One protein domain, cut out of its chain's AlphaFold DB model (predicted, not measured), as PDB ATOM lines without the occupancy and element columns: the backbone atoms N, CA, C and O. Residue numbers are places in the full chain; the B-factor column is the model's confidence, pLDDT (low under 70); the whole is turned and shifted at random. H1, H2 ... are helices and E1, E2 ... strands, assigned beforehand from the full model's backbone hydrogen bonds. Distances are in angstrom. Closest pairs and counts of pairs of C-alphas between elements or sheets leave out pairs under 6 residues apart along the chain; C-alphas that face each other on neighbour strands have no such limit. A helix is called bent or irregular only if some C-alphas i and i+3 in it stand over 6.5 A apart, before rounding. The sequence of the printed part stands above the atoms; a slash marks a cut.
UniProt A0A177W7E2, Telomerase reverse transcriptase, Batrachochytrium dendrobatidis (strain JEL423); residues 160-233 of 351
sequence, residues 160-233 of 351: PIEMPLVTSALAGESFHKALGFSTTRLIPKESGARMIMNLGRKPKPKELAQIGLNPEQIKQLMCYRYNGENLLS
ATOM      1  N   PRO A 160      13.775 290.097  57.817       86.06
ATOM      2  CA  PRO A 160      14.898 290.600  58.594       86.06
ATOM      3  C   PRO A 160      16.194 290.433  57.793       86.06
ATOM      4  O   PRO A 160      16.380 289.429  57.108       86.06
ATOM      5  N   ILE A 161      17.070 291.431  57.876       86.62
ATOM      6  CA  ILE A 161      18.404 291.414  57.273       86.62
ATOM      7  C   ILE A 161      19.407 291.617  58.402       86.62
ATOM      8  O   ILE A 161      19.183 292.441  59.292       86.62
ATOM      9  N   GLU A 162      20.496 290.858  58.374       88.06
ATOM     10  CA  GLU A 162      21.554 290.960  59.371       88.06
ATOM     11  C   GLU A 162      22.359 292.252  59.199       88.06
ATOM     12  O   GLU A 162      22.747 292.630  58.093       88.06
ATOM     13  N   MET A 163      22.648 292.922  60.315       85.25
ATOM     14  CA  MET A 163      23.387 294.187  60.312       85.25
ATOM     15  C   MET A 163      24.789 294.089  59.683       85.25
ATOM     16  O   MET A 163      25.123 294.985  58.911       85.25
ATOM     17  N   PRO A 164      25.589 293.023  59.899       84.88
ATOM     18  CA  PRO A 164      26.892 292.887  59.245       84.88
ATOM     19  C   PRO A 164      26.813 292.885  57.715       84.88
ATOM     20  O   PRO A 164      27.663 293.488  57.062       84.88
ATOM     21  N   LEU A 165      25.770 292.271  57.140       84.69
ATOM     22  CA  LEU A 165      25.536 292.266  55.693       84.69
ATOM     23  C   LEU A 165      25.199 293.669  55.171       84.69
ATOM     24  O   LEU A 165      25.629 294.062  54.090       84.69
ATOM     25  N   VAL A 166      24.439 294.445  55.945       84.50
ATOM     26  CA  VAL A 166      24.117 295.837  55.602       84.50
ATOM     27  C   VAL A 166      25.376 296.699  55.637       84.50
ATOM     28  O   VAL A 166      25.613 297.480  54.716       84.50
ATOM     29  N   THR A 167      26.199 296.547  56.672       83.19
ATOM     30  CA  THR A 167      27.441 297.311  56.815       83.19
ATOM     31  C   THR A 167      28.428 296.960  55.709       83.19
ATOM     32  O   THR A 167      28.965 297.870  55.084       83.19
ATOM     33  N   SER A 168      28.605 295.678  55.375       82.94
ATOM     34  CA  SER A 168      29.483 295.268  54.272       82.94
ATOM     35  C   SER A 168      28.982 295.758  52.909       82.94
ATOM     36  O   SER A 168      29.779 296.241  52.106       82.94
ATOM     37  N   ALA A 169      27.667 295.746  52.667       84.00
ATOM     38  CA  ALA A 169      27.078 296.284  51.441       84.00
ATOM     39  C   ALA A 169      27.234 297.811  51.315       84.00
ATOM     40  O   ALA A 169      27.340 298.321  50.200       84.00
ATOM     41  N   LEU A 170      27.237 298.546  52.434       81.81
ATOM     42  CA  LEU A 170      27.354 300.010  52.445       81.81
ATOM     43  C   LEU A 170      28.796 300.524  52.536       81.81
ATOM     44  O   LEU A 170      29.032 301.677  52.180       81.81
ATOM     45  N   ALA A 171      29.730 299.714  53.026       76.81
ATOM     46  CA  ALA A 171      31.112 300.117  53.274       76.81
ATOM     47  C   ALA A 171      32.147 299.435  52.364       76.81
ATOM     48  O   ALA A 171      33.265 299.930  52.252       76.81
ATOM     49  N   GLY A 172      31.805 298.303  51.744       71.75
ATOM     50  CA  GLY A 172      32.699 297.576  50.841       71.75
ATOM     51  C   GLY A 172      32.750 298.174  49.434       71.75
ATOM     52  O   GLY A 172      32.048 299.131  49.121       71.75
ATOM     53  N   GLU A 173      33.518 297.559  48.536       70.19
ATOM     54  CA  GLU A 173      33.695 298.008  47.139       70.19
ATOM     55  C   GLU A 173      32.375 298.149  46.359       70.19
ATOM     56  O   GLU A 173      32.263 298.943  45.427       70.19
ATOM     57  N   SER A 174      31.338 297.422  46.780       73.69
ATOM     58  CA  SER A 174      29.997 297.454  46.189       73.69
ATOM     59  C   SER A 174      29.083 298.557  46.742       73.69
ATOM     60  O   SER A 174      27.893 298.560  46.423       73.69
ATOM     61  N   PHE A 175      29.599 299.526  47.510       73.12
ATOM     62  CA  PHE A 175      28.787 300.614  48.079       73.12
ATOM     63  C   PHE A 175      27.996 301.400  47.014       73.12
ATOM     64  O   PHE A 175      26.902 301.897  47.287       73.12
ATOM     65  N   HIS A 176      28.515 301.479  45.783       73.69
ATOM     66  CA  HIS A 176      27.868 302.129  44.638       73.69
ATOM     67  C   HIS A 176      26.620 301.377  44.136       73.69
ATOM     68  O   HIS A 176      25.731 301.988  43.546       73.69
ATOM     69  N   LYS A 177      26.518 300.067  44.401       75.19
ATOM     70  CA  LYS A 177      25.344 299.237  44.077       75.19
ATOM     71  C   LYS A 177      24.247 299.350  45.139       75.19
ATOM     72  O   LYS A 177      23.093 299.018  44.877       75.19
ATOM     73  N   ALA A 178      24.582 299.823  46.339       78.56
ATOM     74  CA  ALA A 178      23.642 299.920  47.442       78.56
ATOM     75  C   ALA A 178      22.838 301.232  47.393       78.56
ATOM     76  O   ALA A 178      23.365 302.333  47.580       78.56
ATOM     77  N   LEU A 179      21.512 301.124  47.247       78.75
ATOM     78  CA  LEU A 179      20.587 302.267  47.341       78.75
ATOM     79  C   LEU A 179      20.509 302.848  48.764       78.75
ATOM     80  O   LEU A 179      20.226 304.037  48.942       78.75
ATOM     81  N   GLY A 180      20.896 302.078  49.782       81.50
ATOM     82  CA  GLY A 180      20.897 302.471  51.194       81.50
ATOM     83  C   GLY A 180      19.585 302.124  51.896       81.50
ATOM     84  O   GLY A 180      18.847 301.251  51.449       81.50
ATOM     85  N   PHE A 181      19.291 302.809  53.001       84.00
ATOM     86  CA  PHE A 181      18.096 302.567  53.813       84.00
ATOM     87  C   PHE A 181      17.203 303.807  53.891       84.00
ATOM     88  O   PHE A 181      17.635 304.940  53.668       84.00
ATOM     89  N   SER A 182      15.937 303.587  54.232       85.44
ATOM     90  CA  SER A 182      14.961 304.650  54.455       85.44
ATOM     91  C   SER A 182      14.198 304.422  55.754       85.44
ATOM     92  O   SER A 182      14.186 303.326  56.309       85.44
ATOM     93  N   THR A 183      13.570 305.484  56.254       86.50
ATOM     94  CA  THR A 183      12.701 305.387  57.432       86.50
ATOM     95  C   THR A 183      11.280 305.063  57.010       86.50
ATOM     96  O   THR A 183      10.804 305.531  55.972       86.50
ATOM     97  N   THR A 184      10.593 304.279  57.832       87.12
ATOM     98  CA  THR A 184       9.191 303.933  57.629       87.12
ATOM     99  C   THR A 184       8.291 304.898  58.399       87.12
ATOM    100  O   THR A 184       8.580 305.306  59.524       87.12
ATOM    101  N   ARG A 185       7.179 305.286  57.777       86.25
ATOM    102  CA  ARG A 185       6.086 306.047  58.384       86.25
ATOM    103  C   ARG A 185       4.819 305.211  58.296       86.25
ATOM    104  O   ARG A 185       4.478 304.736  57.215       86.25
ATOM    105  N   LEU A 186       4.112 305.059  59.411       84.69
ATOM    106  CA  LEU A 186       2.807 304.406  59.432       84.69
ATOM    107  C   LEU A 186       1.694 305.446  59.317       84.69
ATOM    108  O   LEU A 186       1.703 306.459  60.016       84.69
ATOM    109  N   ILE A 187       0.737 305.181  58.434       83.00
ATOM    110  CA  ILE A 187      -0.458 306.000  58.237       83.00
ATOM    111  C   ILE A 187      -1.689 305.147  58.550       83.00
ATOM    112  O   ILE A 187      -1.859 304.110  57.904       83.00
ATOM    113  N   PRO A 188      -2.555 305.546  59.497       77.94
ATOM    114  CA  PRO A 188      -3.795 304.827  59.772       77.94
ATOM    115  C   PRO A 188      -4.703 304.748  58.538       77.94
ATOM    116  O   PRO A 188      -4.750 305.662  57.713       77.94
ATOM    117  N   LYS A 189      -5.444 303.653  58.408       74.75
ATOM    118  CA  LYS A 189      -6.513 303.466  57.422       74.75
ATOM    119  C   LYS A 189      -7.746 302.903  58.126       74.75
ATOM    120  O   LYS A 189      -7.636 302.362  59.219       74.75
ATOM    121  N   GLU A 190      -8.898 302.970  57.464       64.38
ATOM    122  CA  GLU A 190     -10.143 302.355  57.954       64.38
ATOM    123  C   GLU A 190      -9.984 300.850  58.234       64.38
ATOM    124  O   GLU A 190     -10.565 300.326  59.178       64.38
ATOM    125  N   SER A 191      -9.147 300.165  57.448       63.44
ATOM    126  CA  SER A 191      -8.861 298.734  57.569       63.44
ATOM    127  C   SER A 191      -7.359 298.443  57.709       63.44
ATOM    128  O   SER A 191      -6.809 297.610  56.987       63.44
ATOM    129  N   GLY A 192      -6.659 299.161  58.589       74.06
ATOM    130  CA  GLY A 192      -5.302 298.797  59.014       74.06
ATOM    131  C   GLY A 192      -4.394 300.004  59.154       74.06
ATOM    132  O   GLY A 192      -4.803 301.093  59.548       74.06
ATOM    133  N   ALA A 193      -3.144 299.814  58.759       79.31
ATOM    134  CA  ALA A 193      -2.217 300.904  58.525       79.31
ATOM    135  C   ALA A 193      -1.537 300.709  57.173       79.31
ATOM    136  O   ALA A 193      -1.380 299.590  56.691       79.31
ATOM    137  N   ARG A 194      -1.122 301.810  56.556       82.50
ATOM    138  CA  ARG A 194      -0.232 301.802  55.402       82.50
ATOM    139  C   ARG A 194       1.163 302.165  55.871       82.50
ATOM    140  O   ARG A 194       1.365 303.248  56.419       82.50
ATOM    141  N   MET A 195       2.117 301.281  55.611       86.44
ATOM    142  CA  MET A 195       3.527 301.609  55.741       86.44
ATOM    143  C   MET A 195       3.986 302.368  54.496       86.44
ATOM    144  O   MET A 195       3.702 301.970  53.369       86.44
ATOM    145  N   ILE A 196       4.671 303.489  54.700       87.31
ATOM    146  CA  ILE A 196       5.265 304.305  53.643       87.31
ATOM    147  C   ILE A 196       6.753 304.450  53.930       87.31
ATOM    148  O   ILE A 196       7.141 304.812  55.038       87.31
ATOM    149  N   MET A 197       7.583 304.195  52.926       87.88
ATOM    150  CA  MET A 197       9.024 304.409  53.002       87.88
ATOM    151  C   MET A 197       9.361 305.831  52.552       87.88
ATOM    152  O   MET A 197       8.956 306.267  51.474       87.88
ATOM    153  N   ASN A 198      10.102 306.578  53.370       88.50
ATOM    154  CA  ASN A 198      10.528 307.928  53.016       88.50
ATOM    155  C   ASN A 198      11.838 307.896  52.215       88.50
ATOM    156  O   ASN A 198      12.920 308.097  52.764       88.50
ATOM    157  N   LEU A 199      11.718 307.663  50.906       87.12
ATOM    158  CA  LEU A 199      12.842 307.587  49.961       87.12
ATOM    159  C   LEU A 199      13.420 308.960  49.563       87.12
ATOM    160  O   LEU A 199      14.490 309.037  48.957       87.12
ATOM    161  N   GLY A 200      12.727 310.052  49.905       84.44
ATOM    162  CA  GLY A 200      13.205 311.424  49.701       84.44
ATOM    163  C   GLY A 200      14.118 311.923  50.824       84.44
ATOM    164  O   GLY A 200      14.814 312.927  50.664       84.44
ATOM    165  N   ARG A 201      14.136 311.230  51.969       83.69
ATOM    166  CA  ARG A 201      14.995 311.585  53.097       83.69
ATOM    167  C   ARG A 201      16.447 311.255  52.777       83.69
ATOM    168  O   ARG A 201      16.769 310.166  52.315       83.69
ATOM    169  N   LYS A 202      17.325 312.203  53.081       84.06
ATOM    170  CA  LYS A 202      18.771 312.031  52.976       84.06
ATOM    171  C   LYS A 202      19.308 311.405  54.274       84.06
ATOM    172  O   LYS A 202      18.878 311.843  55.349       84.06
ATOM    173  N   PRO A 203      20.200 310.402  54.205       79.62
ATOM    174  CA  PRO A 203      20.752 309.764  55.397       79.62
ATOM    175  C   PRO A 203      21.606 310.759  56.189       79.62
ATOM    176  O   PRO A 203      22.362 311.540  55.608       79.62
ATOM    177  N   LYS A 204      21.479 310.747  57.521       83.31
ATOM    178  CA  LYS A 204      22.315 311.576  58.401       83.31
ATOM    179  C   LYS A 204      23.577 310.809  58.818       83.31
ATOM    180  O   LYS A 204      23.464 309.622  59.123       83.31
ATOM    181  N   PRO A 205      24.740 311.475  58.967       82.81
ATOM    182  CA  PRO A 205      25.973 310.823  59.428       82.81
ATOM    183  C   PRO A 205      25.800 310.047  60.740       82.81
ATOM    184  O   PRO A 205      26.271 308.925  60.865       82.81
ATOM    185  N   LYS A 206      25.043 310.609  61.695       85.25
ATOM    186  CA  LYS A 206      24.759 309.967  62.991       85.25
ATOM    187  C   LYS A 206      24.027 308.627  62.853       85.25
ATOM    188  O   LYS A 206      24.247 307.734  63.656       85.25
ATOM    189  N   GLU A 207      23.159 308.493  61.854       83.25
ATOM    190  CA  GLU A 207      22.397 307.259  61.618       83.25
ATOM    191  C   GLU A 207      23.275 306.194  60.962       83.25
ATOM    192  O   GLU A 207      23.176 305.023  61.301       83.25
ATOM    193  N   LEU A 208      24.182 306.605  60.073       83.31
ATOM    194  CA  LEU A 208      25.173 305.710  59.474       83.31
ATOM    195  C   LEU A 208      26.167 305.190  60.520       83.31
ATOM    196  O   LEU A 208      26.504 304.010  60.511       83.31
ATOM    197  N   ALA A 209      26.564 306.035  61.473       83.88
ATOM    198  CA  ALA A 209      27.402 305.620  62.596       83.88
ATOM    199  C   ALA A 209      26.695 304.589  63.497       83.88
ATOM    200  O   ALA A 209      27.316 303.625  63.927       83.88
ATOM    201  N   GLN A 210      25.385 304.735  63.734       84.12
ATOM    202  CA  GLN A 210      24.597 303.757  64.506       84.12
ATOM    203  C   GLN A 210      24.491 302.384  63.827       84.12
ATOM    204  O   GLN A 210      24.270 301.386  64.503       84.12
ATOM    205  N   ILE A 211      24.651 302.328  62.503       81.38
ATOM    206  CA  ILE A 211      24.676 301.077  61.729       81.38
ATOM    207  C   ILE A 211      26.053 300.391  61.831       81.38
ATOM    208  O   ILE A 211      26.191 299.229  61.460       81.38
ATOM    209  N   GLY A 212      27.058 301.071  62.393       82.44
ATOM    210  CA  GLY A 212      28.409 300.544  62.575       82.44
ATOM    211  C   GLY A 212      29.373 300.903  61.446       82.44
ATOM    212  O   GLY A 212      30.367 300.207  61.271       82.44
ATOM    213  N   LEU A 213      29.092 301.954  60.663       83.62
ATOM    214  CA  LEU A 213      30.041 302.462  59.669       83.62
ATOM    215  C   LEU A 213      31.085 303.371  60.326       83.62
ATOM    216  O   LEU A 213      30.752 304.252  61.124       83.62
ATOM    217  N   ASN A 214      32.335 303.220  59.898       86.12
ATOM    218  CA  ASN A 214      33.432 304.079  60.324       86.12
ATOM    219  C   ASN A 214      33.314 305.481  59.693       86.12
ATOM    220  O   ASN A 214      32.786 305.617  58.585       86.12
ATOM    221  N   PRO A 215      33.855 306.538  60.331       85.44
ATOM    222  CA  PRO A 215      33.799 307.904  59.800       85.44
ATOM    223  C   PRO A 215      34.319 308.052  58.360       85.44
ATOM    224  O   PRO A 215      33.750 308.809  57.573       85.44
ATOM    225  N   GLU A 216      35.357 307.298  57.986       85.00
ATOM    226  CA  GLU A 216      35.916 307.292  56.628       85.00
ATOM    227  C   GLU A 216      34.951 306.691  55.599       85.00
ATOM    228  O   GLU A 216      34.709 307.288  54.549       85.00
ATOM    229  N   GLN A 217      34.322 305.563  55.935       82.69
ATOM    230  CA  GLN A 217      33.326 304.894  55.088       82.69
ATOM    231  C   GLN A 217      32.089 305.778  54.896       82.69
ATOM    232  O   GLN A 217      31.550 305.892  53.794       82.69
ATOM    233  N   ILE A 218      31.666 306.472  55.958       83.81
ATOM    234  CA  ILE A 218      30.580 307.456  55.892       83.81
ATOM    235  C   ILE A 218      30.951 308.578  54.923       83.81
ATOM    236  O   ILE A 218      30.148 308.921  54.054       83.81
ATOM    237  N   LYS A 219      32.162 309.133  55.041       84.81
ATOM    238  CA  LYS A 219      32.642 310.192  54.148       84.81
ATOM    239  C   LYS A 219      32.642 309.722  52.694       84.81
ATOM    240  O   LYS A 219      32.109 310.428  51.843       84.81
ATOM    241  N   GLN A 220      33.147 308.521  52.417       82.69
ATOM    242  CA  GLN A 220      33.176 307.941  51.072       82.69
ATOM    243  C   GLN A 220      31.769 307.783  50.474       82.69
ATOM    244  O   GLN A 220      31.503 308.280  49.377       82.69
ATOM    245  N   LEU A 221      30.839 307.169  51.216       81.38
ATOM    246  CA  LEU A 221      29.450 306.992  50.784       81.38
ATOM    247  C   LEU A 221      28.755 308.341  50.537       81.38
ATOM    248  O   LEU A 221      28.017 308.505  49.561       81.38
ATOM    249  N   MET A 222      28.981 309.321  51.415       81.19
ATOM    250  CA  MET A 222      28.395 310.652  51.278       81.19
ATOM    251  C   MET A 222      28.964 311.403  50.075       81.19
ATOM    252  O   MET A 222      28.178 311.985  49.335       81.19
ATOM    253  N   CYS A 223      30.281 311.350  49.847       82.38
ATOM    254  CA  CYS A 223      30.930 311.945  48.678       82.38
ATOM    255  C   CYS A 223      30.402 311.350  47.368       82.38
ATOM    256  O   CYS A 223      30.082 312.102  46.456       82.38
ATOM    257  N   TYR A 224      30.224 310.028  47.284       80.31
ATOM    258  CA  TYR A 224      29.641 309.396  46.094       80.31
ATOM    259  C   TYR A 224      28.207 309.856  45.819       80.31
ATOM    260  O   TYR A 224      27.800 310.068  44.679       80.31
ATOM    261  N   ARG A 225      27.425 310.043  46.883       79.38
ATOM    262  CA  ARG A 225      26.058 310.561  46.793       79.38
ATOM    263  C   ARG A 225      26.008 312.078  46.687       79.38
ATOM    264  O   ARG A 225      24.915 312.634  46.739       79.38
ATOM    265  N   TYR A 226      27.138 312.760  46.585       78.56
ATOM    266  CA  TYR A 226      27.193 314.205  46.500       78.56
ATOM    267  C   TYR A 226      27.271 314.625  45.036       78.56
ATOM    268  O   TYR A 226      28.140 314.181  44.295       78.56
ATOM    269  N   ASN A 227      26.362 315.494  44.602       71.94
ATOM    270  CA  ASN A 227      26.348 315.992  43.224       71.94
ATOM    271  C   ASN A 227      27.025 317.368  43.061       71.94
ATOM    272  O   ASN A 227      26.746 318.055  42.083       71.94
ATOM    273  N   GLY A 228      27.856 317.784  44.025       66.00
ATOM    274  CA  GLY A 228      28.525 319.094  44.064       66.00
ATOM    275  C   GLY A 228      27.797 320.143  44.913       66.00
ATOM    276  O   GLY A 228      28.440 320.927  45.606       66.00
ATOM    277  N   GLU A 229      26.465 320.102  44.952       62.81
ATOM    278  CA  GLU A 229      25.651 321.068  45.710       62.81
ATOM    279  C   GLU A 229      24.894 320.417  46.871       62.81
ATOM    280  O   GLU A 229      24.532 321.078  47.840       62.81
ATOM    281  N   ASN A 230      24.587 319.120  46.763       73.12
ATOM    282  CA  ASN A 230      23.682 318.445  47.676       73.12
ATOM    283  C   ASN A 230      23.922 316.933  47.745       73.12
ATOM    284  O   ASN A 230      24.166 316.260  46.744       73.12
ATOM    285  N   LEU A 231      23.719 316.367  48.937       79.44
ATOM    286  CA  LEU A 231      23.594 314.918  49.099       79.44
ATOM    287  C   LEU A 231      22.307 314.430  48.413       79.44
ATOM    288  O   LEU A 231      21.240 315.024  48.603       79.44
ATOM    289  N   LEU A 232      22.396 313.361  47.629       81.50
ATOM    290  CA  LEU A 232      21.286 312.791  46.875       81.50
ATOM    291  C   LEU A 232      20.424 311.874  47.756       81.50
ATOM    292  O   LEU A 232      20.922 311.060  48.537       81.50
ATOM    293  N   SER A 233      19.104 312.002  47.615       85.12
ATOM    294  CA  SER A 233      18.129 311.041  48.155       85.12
ATOM    295  C   SER A 233      18.010 309.796  47.266       85.12
ATOM    296  O   SER A 233      18.415 309.823  46.104       85.12
TER     297      SER A 233
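This is residues 160 to 233 of the 351 residues of the protein "Telomerase reverse transcriptase" of Batrachochytrium dendrobatidis (strain JEL423) (UniProt A0A177W7E2). A two-stranded antiparallel hairpin, E1 and E2, reaches out as an arm from a small head of short helices, where H4 packs on H1 and H3. The 74 printed residues have four named helices and two named strands, ordered H1 H2 E1 E2 H3 H4. The class is mixed; the whole is loose, radius of gyration of the C-alphas 14.4 A, spans 46 by 32 by 22 A.

E1 is residues 183 to 189, 19.3 A; E2 192 to 198, 19.2 A. H4, 215 to 224, 14.4 A, ends at C-alpha (29.641, 309.396, 46.094). H1, 163 to 171, 12.0 A, begins at (23.387, 294.187, 60.312). H2 is 173 to 177, irregular, C-alphas 173 and 176 7.6 A apart; H3 is 205 to 210.

In hairpin E1 and E2, N 185 and O 196 are within hydrogen-bond range, 2.8 A. H4 touches H1, closest C-alphas Ala 171 and Gln 217, 5.6 A, and H3, Pro 205 and Ile 218, 6.7 A. Every O i to N i+4 pair is in range in H1, H3 and H4; H2 has 0 of 1, and 1 of 2 O i to N i+3.

The farthest C-alphas, Glu 190 and Glu 216, are 46.3 A apart. The printed part has no cut; residues 190 to 191 and 228 to 229 are under pLDDT 70.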